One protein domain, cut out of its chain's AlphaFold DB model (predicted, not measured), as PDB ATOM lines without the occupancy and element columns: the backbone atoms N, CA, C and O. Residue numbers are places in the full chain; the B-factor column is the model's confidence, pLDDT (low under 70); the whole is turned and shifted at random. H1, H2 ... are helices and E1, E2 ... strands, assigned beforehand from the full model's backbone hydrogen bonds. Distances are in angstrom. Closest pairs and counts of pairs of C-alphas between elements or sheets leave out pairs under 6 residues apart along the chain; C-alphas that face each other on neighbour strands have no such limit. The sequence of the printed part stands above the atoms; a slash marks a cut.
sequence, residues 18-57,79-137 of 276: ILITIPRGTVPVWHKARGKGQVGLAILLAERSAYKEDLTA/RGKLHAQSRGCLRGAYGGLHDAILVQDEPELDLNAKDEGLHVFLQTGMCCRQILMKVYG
ATOM      1  N   ILE A  18     100.368 229.622 206.344       47.69
ATOM      2  CA  ILE A  18      99.834 230.954 206.054       47.69
ATOM      3  C   ILE A  18      99.013 231.366 207.262       47.69
ATOM      4  O   ILE A  18      98.047 230.693 207.624       47.69
ATOM      5  N   LEU A  19      99.435 232.458 207.892       43.22
ATOM      6  CA  LEU A  19      98.727 233.079 208.997       43.22
ATOM      7  C   LEU A  19      97.754 234.109 208.422       43.22
ATOM      8  O   LEU A  19      98.187 235.059 207.772       43.22
ATOM      9  N   ILE A  20      96.455 233.919 208.648       51.44
ATOM     10  CA  ILE A  20      95.432 234.904 208.290       51.44
ATOM     11  C   ILE A  20      94.999 235.588 209.581       51.44
ATOM     12  O   ILE A  20      94.339 234.976 210.415       51.44
ATOM     13  N   THR A  21      95.388 236.848 209.752       44.22
ATOM     14  CA  THR A  21      94.853 237.735 210.789       44.22
ATOM     15  C   THR A  21      93.801 238.633 210.155       44.22
ATOM     16  O   THR A  21      94.049 239.153 209.070       44.22
ATOM     17  N   ILE A  22      92.658 238.831 210.815       48.38
ATOM     18  CA  ILE A  22      91.607 239.766 210.384       48.38
ATOM     19  C   ILE A  22      91.716 241.019 211.269       48.38
ATOM     20  O   ILE A  22      91.201 241.001 212.387       48.38
ATOM     21  N   PRO A  23      92.401 242.099 210.844       45.31
ATOM     22  CA  PRO A  23      92.362 243.363 211.564       45.31
ATOM     23  C   PRO A  23      91.004 244.032 211.347       45.31
ATOM     24  O   PRO A  23      90.411 243.938 210.269       45.31
ATOM     25  N   ARG A  24      90.529 244.786 212.342       45.28
ATOM     26  CA  ARG A  24      89.363 245.661 212.166       45.28
ATOM     27  C   ARG A  24      89.631 246.670 211.041       45.28
ATOM     28  O   ARG A  24      90.480 247.538 211.194       45.28
ATOM     29  N   GLY A  25      88.875 246.576 209.944       48.94
ATOM     30  CA  GLY A  25      88.833 247.594 208.885       48.94
ATOM     31  C   GLY A  25      89.552 247.261 207.572       48.94
ATOM     32  O   GLY A  25      89.477 248.062 206.646       48.94
ATOM     33  N   THR A  26      90.188 246.096 207.444       44.34
ATOM     34  CA  THR A  26      90.845 245.660 206.195       44.34
ATOM     35  C   THR A  26      90.278 244.336 205.700       44.34
ATOM     36  O   THR A  26      90.136 243.397 206.480       44.34
ATOM     37  N   VAL A  27      89.980 244.261 204.400       42.97
ATOM     38  CA  VAL A  27      89.527 243.033 203.733       42.97
ATOM     39  C   VAL A  27      90.683 242.020 203.751       42.97
ATOM     40  O   VAL A  27      91.795 242.372 203.341       42.97
ATOM     41  N   PRO A  28      90.490 240.794 204.262       48.09
ATOM     42  CA  PRO A  28      91.543 239.793 204.293       48.09
ATOM     43  C   PRO A  28      91.857 239.332 202.871       48.09
ATOM     44  O   PRO A  28      91.001 238.796 202.179       48.09
ATOM     45  N   VAL A  29      93.101 239.515 202.431       42.59
ATOM     46  CA  VAL A  29      93.513 239.083 201.092       42.59
ATOM     47  C   VAL A  29      94.183 237.715 201.170       42.59
ATOM     48  O   VAL A  29      95.279 237.575 201.714       42.59
ATOM     49  N   TRP A  30      93.544 236.703 200.583       45.28
ATOM     50  CA  TRP A  30      94.010 235.315 200.516       45.28
ATOM     51  C   TRP A  30      95.309 235.152 199.711       45.28
ATOM     52  O   TRP A  30      95.296 234.736 198.548       45.28
ATOM     53  N   HIS A  31      96.457 235.432 200.321       42.72
ATOM     54  CA  HIS A  31      97.747 235.248 199.671       42.72
ATOM     55  C   HIS A  31      98.360 233.871 199.985       42.72
ATOM     56  O   HIS A  31      98.834 233.612 201.085       42.72
ATOM     57  N   LYS A  32      98.511 233.070 198.915       47.72
ATOM     58  CA  LYS A  32      99.716 232.253 198.639       47.72
ATOM     59  C   LYS A  32      99.820 230.796 199.148       47.72
ATOM     60  O   LYS A  32     100.893 230.378 199.557       47.72
ATOM     61  N   ALA A  33      98.793 229.961 198.962       46.41
ATOM     62  CA  ALA A  33      98.964 228.490 198.842       46.41
ATOM     63  C   ALA A  33      98.382 227.956 197.517       46.41
ATOM     64  O   ALA A  33      97.694 226.942 197.486       46.41
ATOM     65  N   ARG A  34      98.595 228.684 196.412       54.09
ATOM     66  CA  ARG A  34      97.913 228.452 195.124       54.09
ATOM     67  C   ARG A  34      98.803 227.806 194.047       54.09
ATOM     68  O   ARG A  34      98.672 228.128 192.873       54.09
ATOM     69  N   GLY A  35      99.732 226.925 194.420       52.41
ATOM     70  CA  GLY A  35     100.490 226.124 193.448       52.41
ATOM     71  C   GLY A  35      99.781 224.803 193.135       52.41
ATOM     72  O   GLY A  35      99.387 224.092 194.061       52.41
ATOM     73  N   LYS A  36      99.637 224.431 191.854       50.28
ATOM     74  CA  LYS A  36      99.131 223.100 191.461       50.28
ATOM     75  C   LYS A  36     100.011 222.020 192.112       50.28
ATOM     76  O   LYS A  36     101.223 222.032 191.934       50.28
ATOM     77  N   GLY A  37      99.406 221.122 192.893       64.12
ATOM     78  CA  GLY A  37     100.120 220.065 193.624       64.12
ATOM     79  C   GLY A  37     100.720 220.477 194.976       64.12
ATOM     80  O   GLY A  37     101.415 219.672 195.590       64.12
ATOM     81  N   GLN A  38     100.464 221.693 195.472       60.22
ATOM     82  CA  GLN A  38     100.889 222.086 196.817       60.22
ATOM     83  C   GLN A  38      99.838 221.717 197.864       60.22
ATOM     84  O   GLN A  38      98.657 222.031 197.729       60.22
ATOM     85  N   VAL A  39     100.292 221.077 198.941       60.72
ATOM     86  CA  VAL A  39      99.502 220.842 200.150       60.72
ATOM     87  C   VAL A  39      99.953 221.859 201.195       60.72
ATOM     88  O   VAL A  39     101.120 221.870 201.584       60.72
ATOM     89  N   GLY A  40      99.041 222.725 201.632       66.06
ATOM     90  CA  GLY A  40      99.289 223.745 202.652       66.06
ATOM     91  C   GLY A  40      98.310 223.634 203.819       66.06
ATOM     92  O   GLY A  40      97.225 223.073 203.672       66.06
ATOM     93  N   LEU A  41      98.697 224.168 204.979       66.38
ATOM     94  CA  LEU A  41      97.798 224.347 206.121       66.38
ATOM     95  C   LEU A  41      97.255 225.779 206.095       66.38
ATOM     96  O   LEU A  41      98.033 226.733 206.135       66.38
ATOM     97  N   ALA A  42      95.932 225.911 206.050       68.19
ATOM     98  CA  ALA A  42      95.248 227.177 206.263       68.19
ATOM     99  C   ALA A  42      94.799 227.252 207.728       68.19
ATOM    100  O   ALA A  42      94.091 226.361 208.200       68.19
ATOM    101  N   ILE A  43      95.227 228.296 208.438       72.00
ATOM    102  CA  ILE A  43      94.787 228.586 209.805       72.00
ATOM    103  C   ILE A  43      93.976 229.877 209.752       72.00
ATOM    104  O   ILE A  43      94.499 230.925 209.376       72.00
ATOM    105  N   LEU A  44      92.701 229.788 210.123       78.38
ATOM    106  CA  LEU A  44      91.827 230.945 210.269       78.38
ATOM    107  C   LEU A  44      91.903 231.432 211.719       78.38
ATOM    108  O   LEU A  44      91.499 230.709 212.628       78.38
ATOM    109  N   LEU A  45      92.433 232.638 211.937       80.12
ATOM    110  CA  LEU A  45      92.377 233.298 213.240       80.12
ATOM    111  C   LEU A  45      91.211 234.278 213.257       80.12
ATOM    112  O   LEU A  45      91.114 235.152 212.397       80.12
ATOM    113  N   ALA A  46      90.353 234.153 214.264       81.88
ATOM    114  CA  ALA A  46      89.212 235.032 214.450       81.88
ATOM    115  C   ALA A  46      89.207 235.667 215.832       81.88
ATOM    116  O   ALA A  46      89.462 235.016 216.848       81.88
ATOM    117  N   GLU A  47      88.869 236.952 215.872       84.38
ATOM    118  CA  GLU A  47      88.622 237.650 217.124       84.38
ATOM    119  C   GLU A  47      87.310 237.170 217.761       84.38
ATOM    120  O   GLU A  47      86.324 236.887 217.078       84.38
ATOM    121  N   ARG A  48      87.238 237.186 219.099       81.50
ATOM    122  CA  ARG A  48      86.006 236.850 219.839       81.50
ATOM    123  C   ARG A  48      84.798 237.707 219.443       81.50
ATOM    124  O   ARG A  48      83.665 237.279 219.639       81.50
ATOM    125  N   SER A  49      85.015 238.921 218.933       85.31
ATOM    126  CA  SER A  49      83.948 239.799 218.442       85.31
ATOM    127  C   SER A  49      83.255 239.268 217.191       85.31
ATOM    128  O   SER A  49      82.059 239.495 217.066       85.31
ATOM    129  N   ALA A  50      83.944 238.519 216.326       86.12
ATOM    130  CA  ALA A  50      83.354 237.984 215.095       86.12
ATOM    131  C   ALA A  50      82.218 236.978 215.379       86.12
ATOM    132  O   ALA A  50      81.245 236.880 214.636       86.12
ATOM    133  N   TYR A  51      82.278 236.287 216.521       83.88
ATOM    134  CA  TYR A  51      81.210 235.396 216.988       83.88
ATOM    135  C   TYR A  51      79.995 236.140 217.560       83.88
ATOM    136  O   TYR A  51      78.967 235.521 217.818       83.88
ATOM    137  N   LYS A  52      80.107 237.449 217.822       86.44
ATOM    138  CA  LYS A  52      79.012 238.265 218.369       86.44
ATOM    139  C   LYS A  52      78.152 238.908 217.279       86.44
ATOM    140  O   LYS A  52      77.111 239.466 217.622       86.44
ATOM    141  N   GLU A  53      78.590 238.893 216.019       84.31
ATOM    142  CA  GLU A  53      77.828 239.475 214.913       84.31
ATOM    143  C   GLU A  53      76.621 238.598 214.576       84.31
ATOM    144  O   GLU A  53      76.767 237.416 214.289       84.31
ATOM    145  N   ASP A  54      75.424 239.179 214.601       84.06
ATOM    146  CA  ASP A  54      74.209 238.485 214.189       84.06
ATOM    147  C   ASP A  54      73.973 238.720 212.693       84.06
ATOM    148  O   ASP A  54      73.469 239.770 212.282       84.06
ATOM    149  N   LEU A  55      74.365 237.743 211.874       81.69
ATOM    150  CA  LEU A  55      74.203 237.803 210.419       81.69
ATOM    151  C   LEU A  55      72.727 237.877 210.002       81.69
ATOM    152  O   LEU A  55      72.407 238.497 208.991       81.69
ATOM    153  N   THR A  56      71.812 237.334 210.811       81.25
ATOM    154  CA  THR A  56      70.373 237.361 210.503       81.25
ATOM    155  C   THR A  56      69.764 238.752 210.674       81.25
ATOM    156  O   THR A  56      68.783 239.094 210.014       81.25
ATOM    157  N   ALA A  57      70.356 239.576 211.544       80.88
ATOM    158  CA  ALA A  57      69.920 240.949 211.762       80.88
ATOM    159  C   ALA A  57      70.368 241.882 210.628       80.88
ATOM    160  O   ALA A  57      69.629 242.807 210.295       80.88
ATOM    161  N   ARG A  79      73.471 239.210 225.975       74.56
ATOM    162  CA  ARG A  79      72.952 238.519 224.779       74.56
ATOM    163  C   ARG A  79      74.065 238.167 223.792       74.56
ATOM    164  O   ARG A  79      74.099 237.042 223.304       74.56
ATOM    165  N   GLY A  80      75.015 239.077 223.568       79.56
ATOM    166  CA  GLY A  80      76.160 238.824 222.691       79.56
ATOM    167  C   GLY A  80      77.063 237.685 223.177       79.56
ATOM    168  O   GLY A  80      77.604 236.947 222.360       79.56
ATOM    169  N   LYS A  81      77.209 237.498 224.498       81.31
ATOM    170  CA  LYS A  81      78.015 236.399 225.060       81.31
ATOM    171  C   LYS A  81      77.380 235.027 224.816       81.31
ATOM    172  O   LYS A  81      78.079 234.132 224.354       81.31
ATOM    173  N   LEU A  82      76.080 234.880 225.084       82.00
ATOM    174  CA  LEU A  82      75.352 233.629 224.827       82.00
ATOM    175  C   LEU A  82      75.301 233.311 223.328       82.00
ATOM    176  O   LEU A  82      75.513 232.165 222.940       82.00
ATOM    177  N   HIS A  83      75.103 234.333 222.487       83.12
ATOM    178  CA  HIS A  83      75.146 234.173 221.035       83.12
ATOM    179  C   HIS A  83      76.510 233.645 220.575       83.12
ATOM    180  O   HIS A  83      76.580 232.597 219.940       83.12
ATOM    181  N   ALA A  84      77.600 234.298 220.991       82.38
ATOM    182  CA  ALA A  84      78.950 233.872 220.636       82.38
ATOM    183  C   ALA A  84      79.277 232.448 221.110       82.38
ATOM    184  O   ALA A  84      79.884 231.684 220.363       82.38
ATOM    185  N   GLN A  85      78.857 232.073 222.322       83.69
ATOM    186  CA  GLN A  85      79.003 230.699 222.818       83.69
ATOM    187  C   GLN A  85      78.248 229.711 221.920       83.69
ATOM    188  O   GLN A  85      78.837 228.753 221.434       83.69
ATOM    189  N   SER A  86      76.990 230.001 221.576       81.38
ATOM    190  CA  SER A  86      76.212 229.136 220.678       81.38
ATOM    191  C   SER A  86      76.797 229.017 219.260       81.38
ATOM    192  O   SER A  86      76.586 228.008 218.592       81.38
ATOM    193  N   ARG A  87      77.590 230.006 218.819       78.62
ATOM    194  CA  ARG A  87      78.289 230.013 217.522       78.62
ATOM    195  C   ARG A  87      79.662 229.339 217.540       78.62
ATOM    196  O   ARG A  87      80.315 229.279 216.502       78.62
ATOM    197  N   GLY A  88      80.104 228.783 218.666       78.81
ATOM    198  CA  GLY A  88      81.351 228.022 218.709       78.81
ATOM    199  C   GLY A  88      82.558 228.755 219.289       78.81
ATOM    200  O   GLY A  88      83.688 228.355 219.018       78.81
ATOM    201  N   CYS A  89      82.356 229.838 220.042       83.88
ATOM    202  CA  CYS A  89      83.448 230.616 220.640       83.88
ATOM    203  C   CYS A  89      84.310 229.802 221.631       83.88
ATOM    204  O   CYS A  89      85.437 230.203 221.925       83.88
ATOM    205  N   LEU A  90      83.816 228.666 222.143       82.75
ATOM    206  CA  LEU A  90      84.581 227.761 223.008       82.75
ATOM    207  C   LEU A  90      85.135 226.540 222.253       82.75
ATOM    208  O   LEU A  90      85.806 225.708 222.868       82.75
ATOM    209  N   ARG A  91      84.929 226.410 220.933       75.94
ATOM    210  CA  ARG A  91      85.547 225.334 220.142       75.94
ATOM    211  C   ARG A  91      87.072 225.457 220.207       75.94
ATOM    212  O   ARG A  91      87.654 226.422 219.726       75.94
ATOM    213  N   GLY A  92      87.722 224.454 220.797       71.69
ATOM    214  CA  GLY A  92      89.177 224.439 220.973       71.69
ATOM    215  C   GLY A  92      89.679 225.231 222.184       71.69
ATOM    216  O   GLY A  92      90.885 225.446 222.297       71.69
ATOM    217  N   ALA A  93      88.794 225.654 223.095       78.69
ATOM    218  CA  ALA A  93      89.208 226.261 224.352       78.69
ATOM    219  C   ALA A  93      90.021 225.272 225.209       78.69
ATOM    220  O   ALA A  93      89.701 224.087 225.320       78.69
ATOM    221  N   TYR A  94      91.078 225.781 225.844       75.19
ATOM    222  CA  TYR A  94      91.845 225.027 226.833       75.19
ATOM    223  C   TYR A  94      90.967 224.733 228.062       75.19
ATOM    224  O   TYR A  94      90.170 225.578 228.467       75.19
ATOM    225  N   GLY A  95      91.110 223.547 228.662       81.50
ATOM    226  CA  GLY A  95      90.366 223.167 229.874       81.50
ATOM    227  C   GLY A  95      89.089 222.351 229.640       81.50
ATOM    228  O   GLY A  95      88.271 222.231 230.543       81.50
ATOM    229  N   GLY A  96      88.903 221.782 228.444       78.31
ATOM    230  CA  GLY A  96      87.824 220.821 228.184       78.31
ATOM    231  C   GLY A  96      86.428 221.436 228.061       78.31
ATOM    232  O   GLY A  96      85.457 220.692 227.955       78.31
ATOM    233  N   LEU A  97      86.314 222.764 228.030       79.06
ATOM    234  CA  LEU A  97      85.063 223.445 227.706       79.06
ATOM    235  C   LEU A  97      84.722 223.200 226.233       79.06
ATOM    236  O   LEU A  97      85.548 223.411 225.348       79.06
ATOM    237  N   HIS A  98      83.504 222.738 225.980       73.88
ATOM    238  CA  HIS A  98      82.981 222.495 224.645       73.88
ATOM    239  C   HIS A  98      81.587 223.102 224.542       73.88
ATOM    240  O   HIS A  98      80.779 222.988 225.463       73.88
ATOM    241  N   ASP A  99      81.317 223.763 223.421       75.38
ATOM    242  CA  ASP A  99      79.979 224.259 223.126       75.38
ATOM    243  C   ASP A  99      79.050 223.069 222.850       75.38
ATOM    244  O   ASP A  99      79.446 222.092 222.203       75.38
ATOM    245  N   ALA A 100      77.800 223.151 223.311       75.88
ATOM    246  CA  ALA A 100      76.770 222.234 222.847       75.88
ATOM    247  C   ALA A 100      76.633 222.415 221.328       75.88
ATOM    248  O   ALA A 100      76.411 223.531 220.854       75.88
ATOM    249  N   ILE A 101      76.792 221.334 220.559       66.31
ATOM    250  CA  ILE A 101      76.563 221.348 219.111       66.31
ATOM    251  C   ILE A 101      75.054 221.477 218.908       66.31
ATOM    252  O   ILE A 101      74.338 220.488 218.778       66.31
ATOM    253  N   LEU A 102      74.555 222.706 218.953       65.75
ATOM    254  CA  LEU A 102      73.179 222.999 218.599       65.75
ATOM    255  C   LEU A 102      73.090 222.964 217.074       65.75
ATOM    256  O   LEU A 102      73.822 223.678 216.387       65.75
ATOM    257  N   VAL A 103      72.210 222.111 216.554       66.56
ATOM    258  CA  VAL A 103      71.776 222.173 215.156       66.56
ATOM    259  C   VAL A 103      71.019 223.492 215.017       66.56
ATOM    260  O   VAL A 103      69.909 223.624 215.521       66.56
ATOM    261  N   GLN A 104      71.674 224.500 214.450       68.50
ATOM    262  CA  GLN A 104      71.103 225.824 214.210       68.50
ATOM    263  C   GLN A 104      70.998 226.081 212.712       68.50
ATOM    264  O   GLN A 104      71.746 225.491 211.929       68.50
ATOM    265  N   ASP A 105      70.113 227.009 212.350       75.19
ATOM    266  CA  ASP A 105      69.953 227.489 210.982       75.19
ATOM    267  C   ASP A 105      71.284 228.050 210.453       75.19
ATOM    268  O   ASP A 105      71.923 228.925 211.059       75.19
ATOM    269  N   GLU A 106      71.736 227.476 209.336       78.38
ATOM    270  CA  GLU A 106      72.976 227.847 208.660       78.38
ATOM    271  C   GLU A 106      72.820 229.266 208.088       78.38
ATOM    272  O   GLU A 106      71.861 229.514 207.355       78.38
ATOM    273  N   PRO A 107      73.717 230.217 208.417       84.12
ATOM    274  CA  PRO A 107      73.668 231.532 207.798       84.12
ATOM    275  C   PRO A 107      73.922 231.402 206.293       84.12
ATOM    276  O   PRO A 107      74.804 230.651 205.871       84.12
ATOM    277  N   GLU A 108      73.147 232.134 205.496       85.81
ATOM    278  CA  GLU A 108      73.277 232.120 204.042       85.81
ATOM    279  C   GLU A 108      74.651 232.653 203.616       85.81
ATOM    280  O   GLU A 108      75.169 233.630 204.166       85.81
ATOM    281  N   LEU A 109      75.271 231.965 202.658       86.69
ATOM    282  CA  LEU A 109      76.585 232.318 202.143       86.69
ATOM    283  C   LEU A 109      76.436 233.367 201.037       86.69
ATOM    284  O   LEU A 109      76.235 233.014 199.877       86.69
ATOM    285  N   ASP A 110      76.577 234.638 201.400       86.62
ATOM    286  CA  ASP A 110      76.659 235.736 200.436       86.62
ATOM    287  C   ASP A 110      78.109 235.953 199.978       86.62
ATOM    288  O   ASP A 110      78.969 236.403 200.739       86.62
ATOM    289  N   LEU A 111      78.379 235.628 198.711       82.12
ATOM    290  CA  LEU A 111      79.692 235.804 198.082       82.12
ATOM    291  C   LEU A 111      80.003 237.270 197.750       82.12
ATOM    292  O   LEU A 111      81.166 237.601 197.526       82.12
ATOM    293  N   ASN A 112      78.989 238.139 197.724       85.50
ATOM    294  CA  ASN A 112      79.130 239.564 197.426       85.50
ATOM    295  C   ASN A 112      79.269 240.423 198.690       85.50
ATOM    296  O   ASN A 112      79.457 241.640 198.594       85.50
ATOM    297  N   ALA A 113      79.201 239.811 199.875       84.31
ATOM    298  CA  ALA A 113      79.414 240.506 201.133       84.31
ATOM    299  C   ALA A 113      80.819 241.131 201.181       84.31
ATOM    300  O   ALA A 113      81.793 240.590 200.656       84.31
ATOM    301  N   LYS A 114      80.951 242.274 201.863       83.50
ATOM    302  CA  LYS A 114      82.215 243.034 201.958       83.50
ATOM    303  C   LYS A 114      83.380 242.224 202.549       83.50
ATOM    304  O   LYS A 114      84.542 242.553 202.327       83.50
ATOM    305  N   ASP A 115      83.066 241.210 203.343       81.00
ATOM    306  CA  ASP A 115      84.004 240.286 203.970       81.00
ATOM    307  C   ASP A 115      84.106 238.939 203.237       81.00
ATOM    308  O   ASP A 115      84.650 237.996 203.803       81.00
ATOM    309  N   GLU A 116      83.578 238.826 202.013       81.38
ATOM    310  CA  GLU A 116      83.602 237.607 201.186       81.38
ATOM    311  C   GLU A 116      82.947 236.392 201.878       81.38
ATOM    312  O   GLU A 116      83.354 235.243 201.685       81.38
ATOM    313  N   GLY A 117      81.966 236.636 202.755       82.56
ATOM    314  CA  GLY A 117      81.294 235.587 203.524       82.56
ATOM    315  C   GLY A 117      82.155 234.992 204.645       82.56
ATOM    316  O   GLY A 117      81.862 233.903 205.145       82.56
ATOM    317  N   LEU A 118      83.220 235.671 205.083       84.50
ATOM    318  CA  LEU A 118      84.136 235.151 206.101       84.50
ATOM    319  C   LEU A 118      83.464 234.905 207.458       84.50
ATOM    320  O   LEU A 118      83.817 233.948 208.152       84.50
ATOM    321  N   HIS A 119      82.470 235.713 207.832       85.56
ATOM    322  CA  HIS A 119      81.712 235.472 209.064       85.56
ATOM    323  C   HIS A 119      80.940 234.152 209.036       85.56
ATOM    324  O   HIS A 119      80.811 233.512 210.083       85.56
ATOM    325  N   VAL A 120      80.499 233.697 207.857       87.50
ATOM    326  CA  VAL A 120      79.848 232.392 207.701       87.50
ATOM    327  C   VAL A 120      80.820 231.315 208.174       87.50
ATOM    328  O   VAL A 120      80.497 230.602 209.114       87.50
ATOM    329  N   PHE A 121      82.065 231.287 207.686       85.56
ATOM    330  CA  PHE A 121      83.074 230.291 208.091       85.56
ATOM    331  C   PHE A 121      83.290 230.144 209.600       85.56
ATOM    332  O   PHE A 121      83.615 229.049 210.060       85.56
ATOM    333  N   LEU A 122      83.134 231.227 210.360       85.50
ATOM    334  CA  LEU A 122      83.321 231.228 211.810       85.50
ATOM    335  C   LEU A 122      82.099 230.714 212.563       85.50
ATOM    336  O   LEU A 122      82.240 230.110 213.625       85.50
ATOM    337  N   GLN A 123      80.914 230.987 212.026       84.44
ATOM    338  CA  GLN A 123      79.651 230.792 212.722       84.44
ATOM    339  C   GLN A 123      78.917 229.510 212.330       84.44
ATOM    340  O   GLN A 123      78.050 229.070 213.091       84.44
ATOM    341  N   THR A 124      79.224 228.898 211.180       84.69
ATOM    342  CA  THR A 124      78.585 227.626 210.816       84.69
ATOM    343  C   THR A 124      79.135 226.456 211.629       84.69
ATOM    344  O   THR A 124      80.313 226.377 211.976       84.69
ATOM    345  N   GLY A 125      78.235 225.525 211.952       79.00
ATOM    346  CA  GLY A 125      78.581 224.232 212.539       79.00
ATOM    347  C   GLY A 125      79.016 223.177 211.513       79.00
ATOM    348  O   GLY A 125      79.294 222.044 211.900       79.00
ATOM    349  N   MET A 126      79.051 223.510 210.221       78.88
ATOM    350  CA  MET A 126      79.465 222.601 209.155       78.88
ATOM    351  C   MET A 126      80.978 222.432 209.102       78.88
ATOM    352  O   MET A 126      81.766 223.235 209.600       78.88
ATOM    353  N   CYS A 127      81.400 221.382 208.404       77.06
ATOM    354  CA  CYS A 127      82.796 221.208 208.053       77.06
ATOM    355  C   CYS A 127      83.266 222.400 207.203       77.06
ATOM    356  O   CYS A 127      82.750 222.608 206.105       77.06
ATOM    357  N   CYS A 128      84.293 223.132 207.651       81.19
ATOM    358  CA  CYS A 128      84.864 224.263 206.905       81.19
ATOM    359  C   CYS A 128      85.220 223.892 205.456       81.19
ATOM    360  O   CYS A 128      85.095 224.711 204.552       81.19
ATOM    361  N   ARG A 129      85.605 222.630 205.210       77.69
ATOM    362  CA  ARG A 129      85.869 222.120 203.860       77.69
ATOM    363  C   ARG A 129      84.637 222.191 202.955       77.69
ATOM    364  O   ARG A 129      84.793 222.498 201.785       77.69
ATOM    365  N   GLN A 130      83.434 221.928 203.469       80.56
ATOM    366  CA  GLN A 130      82.187 222.044 202.698       80.56
ATOM    367  C   GLN A 130      81.898 223.486 202.300       80.56
ATOM    368  O   GLN A 130      81.551 223.733 201.152       80.56
ATOM    369  N   ILE A 131      82.117 224.431 203.211       83.81
ATOM    370  CA  ILE A 131      81.928 225.856 202.930       83.81
ATOM    371  C   ILE A 131      82.948 226.325 201.888       83.81
ATOM    372  O   ILE A 131      82.563 226.930 200.895       83.81
ATOM    373  N   LEU A 132      84.232 225.964 202.043       82.81
ATOM    374  CA  LEU A 132      85.267 226.280 201.048       82.81
ATOM    375  C   LEU A 132      84.906 225.712 199.671       82.81
ATOM    376  O   LEU A 132      85.134 226.357 198.654       82.81
ATOM    377  N   MET A 133      84.336 224.509 199.621       81.50
ATOM    378  CA  MET A 133      83.904 223.920 198.357       81.50
ATOM    379  C   MET A 133      82.753 224.698 197.719       81.50
ATOM    380  O   MET A 133      82.854 225.001 196.537       81.50
ATOM    381  N   LYS A 134      81.733 225.098 198.496       83.00
ATOM    382  CA  LYS A 134      80.645 225.966 198.012       83.00
ATOM    383  C   LYS A 134      81.189 227.299 197.471       83.00
ATOM    384  O   LYS A 134      80.888 227.648 196.337       83.00
ATOM    385  N   VAL A 135      82.032 227.998 198.243       81.88
ATOM    386  CA  VAL A 135      82.606 229.310 197.869       81.88
ATOM    387  C   VAL A 135      83.387 229.243 196.562       81.88
ATOM    388  O   VAL A 135      83.247 230.108 195.705       81.88
ATOM    389  N   TYR A 136      84.217 228.215 196.401       78.81
ATOM    390  CA  TYR A 136      85.076 228.089 195.225       78.81
ATOM    391  C   TYR A 136      84.436 227.301 194.078       78.81
ATOM    392  O   TYR A 136      85.123 227.024 193.097       78.81
ATOM    393  N   GLY A 137      83.167 226.898 194.198       80.38
ATOM    394  CA  GLY A 137      82.515 226.030 193.216       80.38
ATOM    395  C   GLY A 137      83.250 224.703 193.005       80.38
ATOM    396  O   GLY A 137      83.204 224.138 191.917       80.38
TER     397      GLY A 137
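This is residues 18 to 57 and 79 to 137 of the 276 residues of an uncharacterized protein of Serpula lacrymans var. lacrymans (strain S7.3) (UniProt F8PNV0). There is little regular structure: long loops surround the short helix H2 in the middle, with the strand pair E1 and E2 towards one end and H1 at the other, while H3 lies near H2. Loop residues 34 to 39 and 92 to 97 stick out. The 99 printed residues hold 29 in named elements, in the order E1 E2 H1 H2 H3, class mixed; the whole is compact, radius of gyration of the C-alphas 14.3 A, spanning 43 by 33 by 26 A.

Look first at E1, residues 18 to 20, and E2, residues 41 to 44: they are parallel at 11 degrees, C-alphas 20 and 44 face each other at 5.7 A, and no backbone N and O across the pair are within hydrogen-bond range. H2, residues 118 to 123, and H3, residues 128 to 135, are close but not clearly touching; their closest C-alphas, Phe 121 and Cys 128, are 6.4 A apart. They run opposite ways at a tilt of 37 degrees, only just steep. H1, residues 79 to 86, is apart from both. Every O i to N i+4 pair is within hydrogen-bond range in H1 and H3, 1 of 2 in H2.

Find C-alpha 18 at (99.834, 230.954, 206.054), where E1 begins; H3 runs 10.6 A to C-alpha 135 at (82.606, 229.310, 197.869).

Residues 58 to 78 are cut out, with 13.6 A between C-alphas 57 and 79. The links E1 to E2 and H1 to H2 are long. Residues 18 to 42 and 101 to 104 have pLDDT under 70.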